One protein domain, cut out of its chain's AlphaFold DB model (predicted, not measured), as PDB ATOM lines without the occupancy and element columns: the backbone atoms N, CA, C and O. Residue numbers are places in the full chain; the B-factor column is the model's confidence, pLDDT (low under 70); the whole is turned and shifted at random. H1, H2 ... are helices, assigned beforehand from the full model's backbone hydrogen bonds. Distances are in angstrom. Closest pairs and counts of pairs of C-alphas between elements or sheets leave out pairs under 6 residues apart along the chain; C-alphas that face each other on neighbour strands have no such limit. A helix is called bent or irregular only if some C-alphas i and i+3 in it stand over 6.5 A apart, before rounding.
ATOM      1  N   ALA A   2     212.480 251.560 186.514       51.53
ATOM      2  CA  ALA A   2     213.687 252.397 186.389       51.53
ATOM      3  C   ALA A   2     213.606 253.733 187.168       51.53
ATOM      4  O   ALA A   2     214.589 254.150 187.772       51.53
ATOM      5  N   GLN A   3     212.427 254.368 187.220       53.72
ATOM      6  CA  GLN A   3     212.214 255.642 187.931       53.72
ATOM      7  C   GLN A   3     212.484 255.547 189.443       53.72
ATOM      8  O   GLN A   3     213.162 256.399 190.004       53.72
ATOM      9  N   THR A   4     212.084 254.442 190.074       57.66
ATOM     10  CA  THR A   4     212.271 254.192 191.514       57.66
ATOM     11  C   THR A   4     213.734 253.963 191.914       57.66
ATOM     12  O   THR A   4     214.115 254.238 193.049       57.66
ATOM     13  N   VAL A   5     214.579 253.472 190.997       63.50
ATOM     14  CA  VAL A   5     216.024 253.303 191.249       63.50
ATOM     15  C   VAL A   5     216.733 254.655 191.172       63.50
ATOM     16  O   VAL A   5     217.593 254.937 192.002       63.50
ATOM     17  N   GLY A   6     216.337 255.510 190.222       66.38
ATOM     18  CA  GLY A   6     216.862 256.871 190.094       66.38
ATOM     19  C   GLY A   6     216.543 257.749 191.306       66.38
ATOM     20  O   GLY A   6     217.435 258.420 191.815       66.38
ATOM     21  N   GLU A   7     215.311 257.684 191.816       69.06
ATOM     22  CA  GLU A   7     214.889 258.426 193.015       69.06
ATOM     23  C   GLU A   7     215.635 257.959 194.274       69.06
ATOM     24  O   GLU A   7     216.191 258.785 194.995       69.06
ATOM     25  N   THR A   8     215.761 256.642 194.478       74.19
ATOM     26  CA  THR A   8     216.526 256.077 195.608       74.19
ATOM     27  C   THR A   8     218.003 256.492 195.558       74.19
ATOM     28  O   THR A   8     218.592 256.841 196.577       74.19
ATOM     29  N   MET A   9     218.616 256.496 194.370       76.31
ATOM     30  CA  MET A   9     220.015 256.915 194.204       76.31
ATOM     31  C   MET A   9     220.202 258.420 194.416       76.31
ATOM     32  O   MET A   9     221.194 258.833 195.020       76.31
ATOM     33  N   ALA A  10     219.253 259.242 193.961       78.25
ATOM     34  CA  ALA A  10     219.283 260.685 194.168       78.25
ATOM     35  C   ALA A  10     219.157 261.050 195.657       78.25
ATOM     36  O   ALA A  10     219.909 261.893 196.145       78.25
ATOM     37  N   GLU A  11     218.272 260.375 196.395       84.06
ATOM     38  CA  GLU A  11     218.102 260.576 197.836       84.06
ATOM     39  C   GLU A  11     219.356 260.162 198.626       84.06
ATOM     40  O   GLU A  11     219.833 260.912 199.483       84.06
ATOM     41  N   ILE A  12     219.948 259.008 198.297       81.25
ATOM     42  CA  ILE A  12     221.203 258.544 198.912       81.25
ATOM     43  C   ILE A  12     222.342 259.535 198.630       81.25
ATOM     44  O   ILE A  12     223.102 259.881 199.540       81.25
ATOM     45  N   SER A  13     222.441 260.033 197.395       78.44
ATOM     46  CA  SER A  13     223.444 261.028 197.002       78.44
ATOM     47  C   SER A  13     223.290 262.333 197.793       78.44
ATOM     48  O   SER A  13     224.252 262.804 198.404       78.44
ATOM     49  N   ALA A  14     222.066 262.865 197.887       85.00
ATOM     50  CA  ALA A  14     221.778 264.085 198.643       85.00
ATOM     51  C   ALA A  14     222.097 263.938 200.141       85.00
ATOM     52  O   ALA A  14     222.682 264.837 200.749       85.00
ATOM     53  N   LYS A  15     221.771 262.784 200.738       85.94
ATOM     54  CA  LYS A  15     222.075 262.490 202.145       85.94
ATOM     55  C   LYS A  15     223.579 262.417 202.405       85.94
ATOM     56  O   LYS A  15     224.049 262.949 203.409       85.94
ATOM     57  N   THR A  16     224.320 261.809 201.483       82.25
ATOM     58  CA  THR A  16     225.784 261.714 201.563       82.25
ATOM     59  C   THR A  16     226.407 263.106 201.475       82.25
ATOM     60  O   THR A  16     227.229 263.469 202.311       82.25
ATOM     61  N   GLN A  17     225.940 263.936 200.539       79.12
ATOM     62  CA  GLN A  17     226.429 265.304 200.365       79.12
ATOM     63  C   GLN A  17     226.146 266.186 201.591       79.12
ATOM     64  O   GLN A  17     227.024 266.926 202.033       79.12
ATOM     65  N   ALA A  18     224.954 266.076 202.187       83.00
ATOM     66  CA  ALA A  18     224.625 266.784 203.422       83.00
ATOM     67  C   ALA A  18     225.527 266.352 204.592       83.00
ATOM     68  O   ALA A  18     226.001 267.198 205.352       83.00
ATOM     69  N   GLN A  19     225.812 265.050 204.719       81.88
ATOM     70  CA  GLN A  19     226.743 264.538 205.726       81.88
ATOM     71  C   GLN A  19     228.165 265.069 205.517       81.88
ATOM     72  O   GLN A  19     228.795 265.478 206.491       81.88
ATOM     73  N   THR A  20     228.646 265.142 204.272       85.75
ATOM     74  CA  THR A  20     229.962 265.715 203.950       85.75
ATOM     75  C   THR A  20     230.071 267.168 204.408       85.75
ATOM     76  O   THR A  20     231.000 267.505 205.136       85.75
ATOM     77  N   VAL A  21     229.086 268.014 204.084       88.62
ATOM     78  CA  VAL A  21     229.111 269.444 204.453       88.62
ATOM     79  C   VAL A  21     229.107 269.645 205.973       88.62
ATOM     80  O   VAL A  21     229.795 270.523 206.497       88.62
ATOM     81  N   VAL A  22     228.339 268.834 206.708       85.69
ATOM     82  CA  VAL A  22     228.325 268.891 208.177       85.69
ATOM     83  C   VAL A  22     229.683 268.486 208.748       85.69
ATOM     84  O   VAL A  22     230.195 269.167 209.637       85.69
ATOM     85  N   MET A  23     230.287 267.417 208.226       82.81
ATOM     86  CA  MET A  23     231.598 266.951 208.681       82.81
ATOM     87  C   MET A  23     232.711 267.954 208.374       82.81
ATOM     88  O   MET A  23     233.560 268.177 209.235       82.81
ATOM     89  N   ASP A  24     232.660 268.638 207.230       83.75
ATOM     90  CA  ASP A  24     233.606 269.706 206.891       83.75
ATOM     91  C   ASP A  24     233.532 270.869 207.892       83.75
ATOM     92  O   ASP A  24     234.558 271.348 208.381       83.75
ATOM     93  N   ASN A  25     232.319 271.286 208.270       88.38
ATOM     94  CA  ASN A  25     232.119 272.349 209.258       88.38
ATOM     95  C   ASN A  25     232.609 271.946 210.656       88.38
ATOM     96  O   ASN A  25     233.243 272.748 211.347       88.38
ATOM     97  N   VAL A  26     232.350 270.701 211.072       84.75
ATOM     98  CA  VAL A  26     232.852 270.154 212.342       84.75
ATOM     99  C   VAL A  26     234.381 270.067 212.327       84.75
ATOM    100  O   VAL A  26     235.029 270.486 213.288       84.75
ATOM    101  N   GLY A  27     234.965 269.588 211.226       82.81
ATOM    102  CA  GLY A  27     236.411 269.515 211.035       82.81
ATOM    103  C   GLY A  27     237.068 270.891 211.115       82.81
ATOM    104  O   GLY A  27     238.047 271.072 211.843       82.81
ATOM    105  N   LEU A  28     236.492 271.898 210.453       85.19
ATOM    106  CA  LEU A  28     236.985 273.273 210.504       85.19
ATOM    107  C   LEU A  28     236.886 273.868 211.917       85.19
ATOM    108  O   LEU A  28     237.846 274.479 212.395       85.19
ATOM    109  N   ALA A  29     235.764 273.656 212.612       84.44
ATOM    110  CA  ALA A  29     235.579 274.111 213.990       84.44
ATOM    111  C   ALA A  29     236.618 273.489 214.940       84.44
ATOM    112  O   ALA A  29     237.215 274.197 215.758       84.44
ATOM    113  N   LEU A  30     236.895 272.190 214.786       82.94
ATOM    114  CA  LEU A  30     237.916 271.485 215.555       82.94
ATOM    115  C   LEU A  30     239.319 272.050 215.286       82.94
ATOM    116  O   LEU A  30     240.071 272.289 216.230       82.94
ATOM    117  N   VAL A  31     239.656 272.335 214.022       80.81
ATOM    118  CA  VAL A  31     240.942 272.948 213.641       80.81
ATOM    119  C   VAL A  31     241.113 274.328 214.278       80.81
ATOM    120  O   VAL A  31     242.188 274.637 214.799       80.81
ATOM    121  N   VAL A  32     240.070 275.163 214.271       83.88
ATOM    122  CA  VAL A  32     240.106 276.500 214.890       83.88
ATOM    123  C   VAL A  32     240.274 276.395 216.407       83.88
ATOM    124  O   VAL A  32     241.098 277.111 216.984       83.88
ATOM    125  N   LEU A  33     239.548 275.481 217.055       82.00
ATOM    126  CA  LEU A  33     239.657 275.250 218.495       82.00
ATOM    127  C   LEU A  33     241.052 274.740 218.875       82.00
ATOM    128  O   LEU A  33     241.670 275.274 219.795       82.00
ATOM    129  N   MET A  34     241.593 273.774 218.127       75.56
ATOM    130  CA  MET A  34     242.955 273.275 218.326       75.56
ATOM    131  C   MET A  34     243.995 274.379 218.160       75.56
ATOM    132  O   MET A  34     244.851 274.523 219.026       75.56
ATOM    133  N   ARG A  35     243.899 275.212 217.114       77.75
ATOM    134  CA  ARG A  35     244.801 276.366 216.936       77.75
ATOM    135  C   ARG A  35     244.732 277.343 218.112       77.75
ATOM    136  O   ARG A  35     245.759 277.891 218.502       77.75
ATOM    137  N   ARG A  36     243.542 277.545 218.689       81.38
ATOM    138  CA  ARG A  36     243.333 278.428 219.846       81.38
ATOM    139  C   ARG A  36     243.924 277.855 221.138       81.38
ATOM    140  O   ARG A  36     244.495 278.616 221.911       81.38
ATOM    141  N   VAL A  37     243.808 276.544 221.360       77.75
ATOM    142  CA  VAL A  37     244.308 275.865 222.573       77.75
ATOM    143  C   VAL A  37     245.821 275.617 222.516       77.75
ATOM    144  O   VAL A  37     246.509 275.813 223.513       77.75
ATOM    145  N   LEU A  38     246.362 275.214 221.361       71.25
ATOM    146  CA  LEU A  38     247.784 274.864 221.205       71.25
ATOM    147  C   LEU A  38     248.698 276.087 220.997       71.25
ATOM    148  O   LEU A  38     249.922 275.980 221.139       71.25
ATOM    149  N   GLY A  39     248.128 277.253 220.681       68.19
ATOM    150  CA  GLY A  39     248.874 278.483 220.415       68.19
ATOM    151  C   GLY A  39     249.794 278.388 219.188       68.19
ATOM    152  O   GLY A  39     249.787 277.417 218.432       68.19
ATOM    153  N   ASN A  40     250.632 279.406 218.969       68.00
ATOM    154  CA  ASN A  40     251.482 279.507 217.772       68.00
ATOM    155  C   ASN A  40     252.764 278.645 217.839       68.00
ATOM    156  O   ASN A  40     253.828 279.050 217.367       68.00
ATOM    157  N   ARG A  41     252.704 277.460 218.462       69.44
ATOM    158  CA  ARG A  41     253.856 276.552 218.541       69.44
ATOM    159  C   ARG A  41     253.993 275.787 217.228       69.44
ATOM    160  O   ARG A  41     253.322 274.785 216.990       69.44
ATOM    161  N   THR A  42     254.900 276.260 216.379       70.75
ATOM    162  CA  THR A  42     255.187 275.721 215.037       70.75
ATOM    163  C   THR A  42     255.495 274.224 215.026       70.75
ATOM    164  O   THR A  42     255.089 273.534 214.095       70.75
ATOM    165  N   MET A  43     256.160 273.700 216.061       71.81
ATOM    166  CA  MET A  43     256.434 272.264 216.186       71.81
ATOM    167  C   MET A  43     255.156 271.452 216.452       71.81
ATOM    168  O   MET A  43     254.937 270.428 215.814       71.81
ATOM    169  N   LEU A  44     254.282 271.937 217.340       71.88
ATOM    170  CA  LEU A  44     253.037 271.260 217.710       71.88
ATOM    171  C   LEU A  44     252.046 271.249 216.536       71.88
ATOM    172  O   LEU A  44     251.449 270.220 216.244       71.88
ATOM    173  N   ASN A  45     251.963 272.355 215.787       72.12
ATOM    174  CA  ASN A  45     251.139 272.461 214.577       72.12
ATOM    175  C   ASN A  45     251.594 271.536 213.435       72.12
ATOM    176  O   ASN A  45     250.781 271.198 212.579       72.12
ATOM    177  N   LYS A  46     252.870 271.128 213.405       76.62
ATOM    178  CA  LYS A  46     253.401 270.162 212.426       76.62
ATOM    179  C   LYS A  46     253.285 268.714 212.907       76.62
ATOM    180  O   LYS A  46     252.996 267.834 212.105       76.62
ATOM    181  N   ALA A  47     253.492 268.469 214.200       78.50
ATOM    182  CA  ALA A  47     253.377 267.137 214.791       78.50
ATOM    183  C   ALA A  47     251.921 266.658 214.862       78.50
ATOM    184  O   ALA A  47     251.650 265.470 214.721       78.50
ATOM    185  N   LEU A  48     250.978 267.583 215.051       77.38
ATOM    186  CA  LEU A  48     249.573 267.252 215.225       77.38
ATOM    187  C   LEU A  48     248.962 266.567 213.987       77.38
ATOM    188  O   LEU A  48     248.453 265.465 214.162       77.38
ATOM    189  N   PRO A  49     249.045 267.097 212.747       80.38
ATOM    190  CA  PRO A  49     248.560 266.376 211.567       80.38
ATOM    191  C   PRO A  49     249.277 265.041 211.362       80.38
ATOM    192  O   PRO A  49     248.647 264.063 210.973       80.38
ATOM    193  N   LEU A  50     250.578 264.987 211.671       83.19
ATOM    194  CA  LEU A  50     251.393 263.781 211.531       83.19
ATOM    195  C   LEU A  50     250.918 262.637 212.444       83.19
ATOM    196  O   LEU A  50     251.077 261.477 212.087       83.19
ATOM    197  N   LEU A  51     250.340 262.958 213.605       83.50
ATOM    198  CA  LEU A  51     249.781 261.983 214.550       83.50
ATOM    199  C   LEU A  51     248.283 261.749 214.337       83.50
ATOM    200  O   LEU A  51     247.809 260.620 214.435       83.50
ATOM    201  N   LEU A  52     247.529 262.809 214.047       84.19
ATOM    202  CA  LEU A  52     246.077 262.739 213.922       84.19
ATOM    203  C   LEU A  52     245.665 262.016 212.639       84.19
ATOM    204  O   LEU A  52     244.730 261.229 212.671       84.19
ATOM    205  N   PHE A  53     246.377 262.241 211.531       85.50
ATOM    206  CA  PHE A  53     246.093 261.587 210.256       85.50
ATOM    207  C   PHE A  53     246.182 260.051 210.337       85.50
ATOM    208  O   PHE A  53     245.190 259.398 210.015       85.50
ATOM    209  N   PRO A  54     247.280 259.427 210.815       88.12
ATOM    210  CA  PRO A  54     247.315 257.973 210.959       88.12
ATOM    211  C   PRO A  54     246.265 257.461 211.955       88.12
ATOM    212  O   PRO A  54     245.669 256.418 211.717       88.12
ATOM    213  N   LEU A  55     245.972 258.200 213.032       87.62
ATOM    214  CA  LEU A  55     244.933 257.808 213.991       87.62
ATOM    215  C   LEU A  55     243.528 257.803 213.361       87.62
ATOM    216  O   LEU A  55     242.785 256.839 213.527       87.62
ATOM    217  N   LEU A  56     243.185 258.861 212.621       86.94
ATOM    218  CA  LEU A  56     241.916 258.995 211.902       86.94
ATOM    219  C   LEU A  56     241.794 257.939 210.804       86.94
ATOM    220  O   LEU A  56     240.801 257.228 210.771       86.94
ATOM    221  N   THR A  57     242.831 257.754 209.983       88.00
ATOM    222  CA  THR A  57     242.825 256.723 208.929       88.00
ATOM    223  C   THR A  57     242.695 255.305 209.487       88.00
ATOM    224  O   THR A  57     241.994 254.492 208.895       88.00
ATOM    225  N   LEU A  58     243.306 254.993 210.637       89.62
ATOM    226  CA  LEU A  58     243.099 253.714 211.329       89.62
ATOM    227  C   LEU A  58     241.656 253.569 211.830       89.62
ATOM    228  O   LEU A  58     241.090 252.480 211.742       89.62
ATOM    229  N   GLY A  59     241.064 254.652 212.338       87.88
ATOM    230  CA  GLY A  59     239.659 254.707 212.742       87.88
ATOM    231  C   GLY A  59     238.703 254.479 211.571       87.88
ATOM    232  O   GLY A  59     237.836 253.613 211.661       87.88
ATOM    233  N   ASP A  60     238.910 255.184 210.458       87.25
ATOM    234  CA  ASP A  60     238.129 255.038 209.226       87.25
ATOM    235  C   ASP A  60     238.267 253.626 208.657       87.25
ATOM    236  O   ASP A  60     237.270 252.969 208.357       87.25
ATOM    237  N   LEU A  61     239.495 253.102 208.586       86.56
ATOM    238  CA  LEU A  61     239.752 251.736 208.140       86.56
ATOM    239  C   LEU A  61     239.042 250.715 209.037       86.56
ATOM    240  O   LEU A  61     238.467 249.747 208.538       86.56
ATOM    241  N   HIS A  62     239.038 250.936 210.354       85.00
ATOM    242  CA  HIS A  62     238.311 250.094 211.295       85.00
ATOM    243  C   HIS A  62     236.793 250.183 211.091       85.00
ATOM    244  O   HIS A  62     236.137 249.143 211.046       85.00
ATOM    245  N   ALA A  63     236.229 251.380 210.918       84.31
ATOM    246  CA  ALA A  63     234.803 251.569 210.658       84.31
ATOM    247  C   ALA A  63     234.371 250.856 209.366       84.31
ATOM    248  O   ALA A  63     233.492 249.994 209.414       84.31
ATOM    249  N   ILE A  64     235.088 251.097 208.263       85.38
ATOM    250  CA  ILE A  64     234.871 250.429 206.970       85.38
ATOM    251  C   ILE A  64     234.973 248.911 207.132       85.38
ATOM    252  O   ILE A  64     234.164 248.164 206.588       85.38
ATOM    253  N   SER A  65     235.927 248.419 207.925       80.25
ATOM    254  CA  SER A  65     236.062 246.980 208.165       80.25
ATOM    255  C   SER A  65     234.856 246.364 208.862       80.25
ATOM    256  O   SER A  65     234.452 245.253 208.522       80.25
ATOM    257  N   ARG A  66     234.270 247.075 209.834       80.81
ATOM    258  CA  ARG A  66     233.088 246.600 210.557       80.81
ATOM    259  C   ARG A  66     231.861 246.641 209.666       80.81
ATOM    260  O   ARG A  66     231.076 245.703 209.716       80.81
ATOM    261  N   GLU A  67     231.730 247.674 208.842       82.56
ATOM    262  CA  GLU A  67     230.675 247.752 207.834       82.56
ATOM    263  C   GLU A  67     230.774 246.579 206.858       82.56
ATOM    264  O   GLU A  67     229.799 245.855 206.678       82.56
ATOM    265  N   LEU A  68     231.965 246.307 206.319       79.06
ATOM    266  CA  LEU A  68     232.188 245.176 205.417       79.06
ATOM    267  C   LEU A  68     231.880 243.822 206.075       79.06
ATOM    268  O   LEU A  68     231.295 242.964 205.418       79.06
ATOM    269  N   LYS A  69     232.224 243.631 207.357       76.44
ATOM    270  CA  LYS A  69     231.888 242.402 208.106       76.44
ATOM    271  C   LYS A  69     230.406 242.284 208.469       76.44
ATOM    272  O   LYS A  69     229.889 241.179 208.577       76.44
ATOM    273  N   ALA A  70     229.713 243.404 208.659       71.31
ATOM    274  CA  ALA A  70     228.277 243.404 208.923       71.31
ATOM    275  C   ALA A  70     227.458 243.035 207.675       71.31
ATOM    276  O   ALA A  70     226.313 242.595 207.791       71.31
ATOM    277  N   VAL A  71     228.029 243.197 206.476       73.75
ATOM    278  CA  VAL A  71     227.382 242.781 205.233       73.75
ATOM    279  C   VAL A  71     227.489 241.264 205.076       73.75
ATOM    280  O   VAL A  71     228.516 240.714 204.676       73.75
TER     281      VAL A  71
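This is residues 2 to 71 of the 253 residues of the protein "Hypothetical protein" of Tetraselmis chuii (UniProt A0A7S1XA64). Two long helices, H1 and then H2, meet near their ends at a tight link and open from there as a narrow V. The arms of the V, residues 2 to 33 of H1 and residues 49 to 71 with most of H2, stand free, with nothing packed between them. The printed part has 70 residues with two named helices and no named strand, and its class is all helix. It is extended, with a radius of gyration of the C-alphas of 17.7 A, and it spans 57 by 26 by 13 A.

Start with H1, residues 2 to 38, and go on to H2, residues 42 to 70. They only just touch, and only at the corner by their link, with 3 pairs of C-alphas within 8 A. Look there for the closest C-alphas, those of Leu 38 and Leu 44, 7.3 A apart. H1 touches H2 with residues 35 to 38 alone, and H2 touches H1 with residues 44 to 45 alone. The helices run opposite ways at a shallow tilt of 30 degrees, and their centres are 17.8 A apart. Every O i to N i+4 pair is within hydrogen-bond range in H1; in H2, 22 of 25 are.

Find C-alpha 2 at (213.687, 252.397, 186.389); from there H1 runs 53.7 A to C-alpha 38 at (247.784, 274.864, 221.205). H2 begins at C-alpha 42 and runs 42.5 A to C-alpha 70 at (228.277, 243.404, 208.923). H2 is neither bent nor irregular, but only just: C-alphas 46 and 49 are 6.2 A apart.

The two C-alphas farthest apart, those of Ala 2 and Arg 41, are 56.8 A apart. The printed part has no cut, and its one link, H1 to H2, is tight. In this predicted model the mean pLDDT of the printed part is 79.1; look for values under 70 at residues 2 to 7 and 39 to 41.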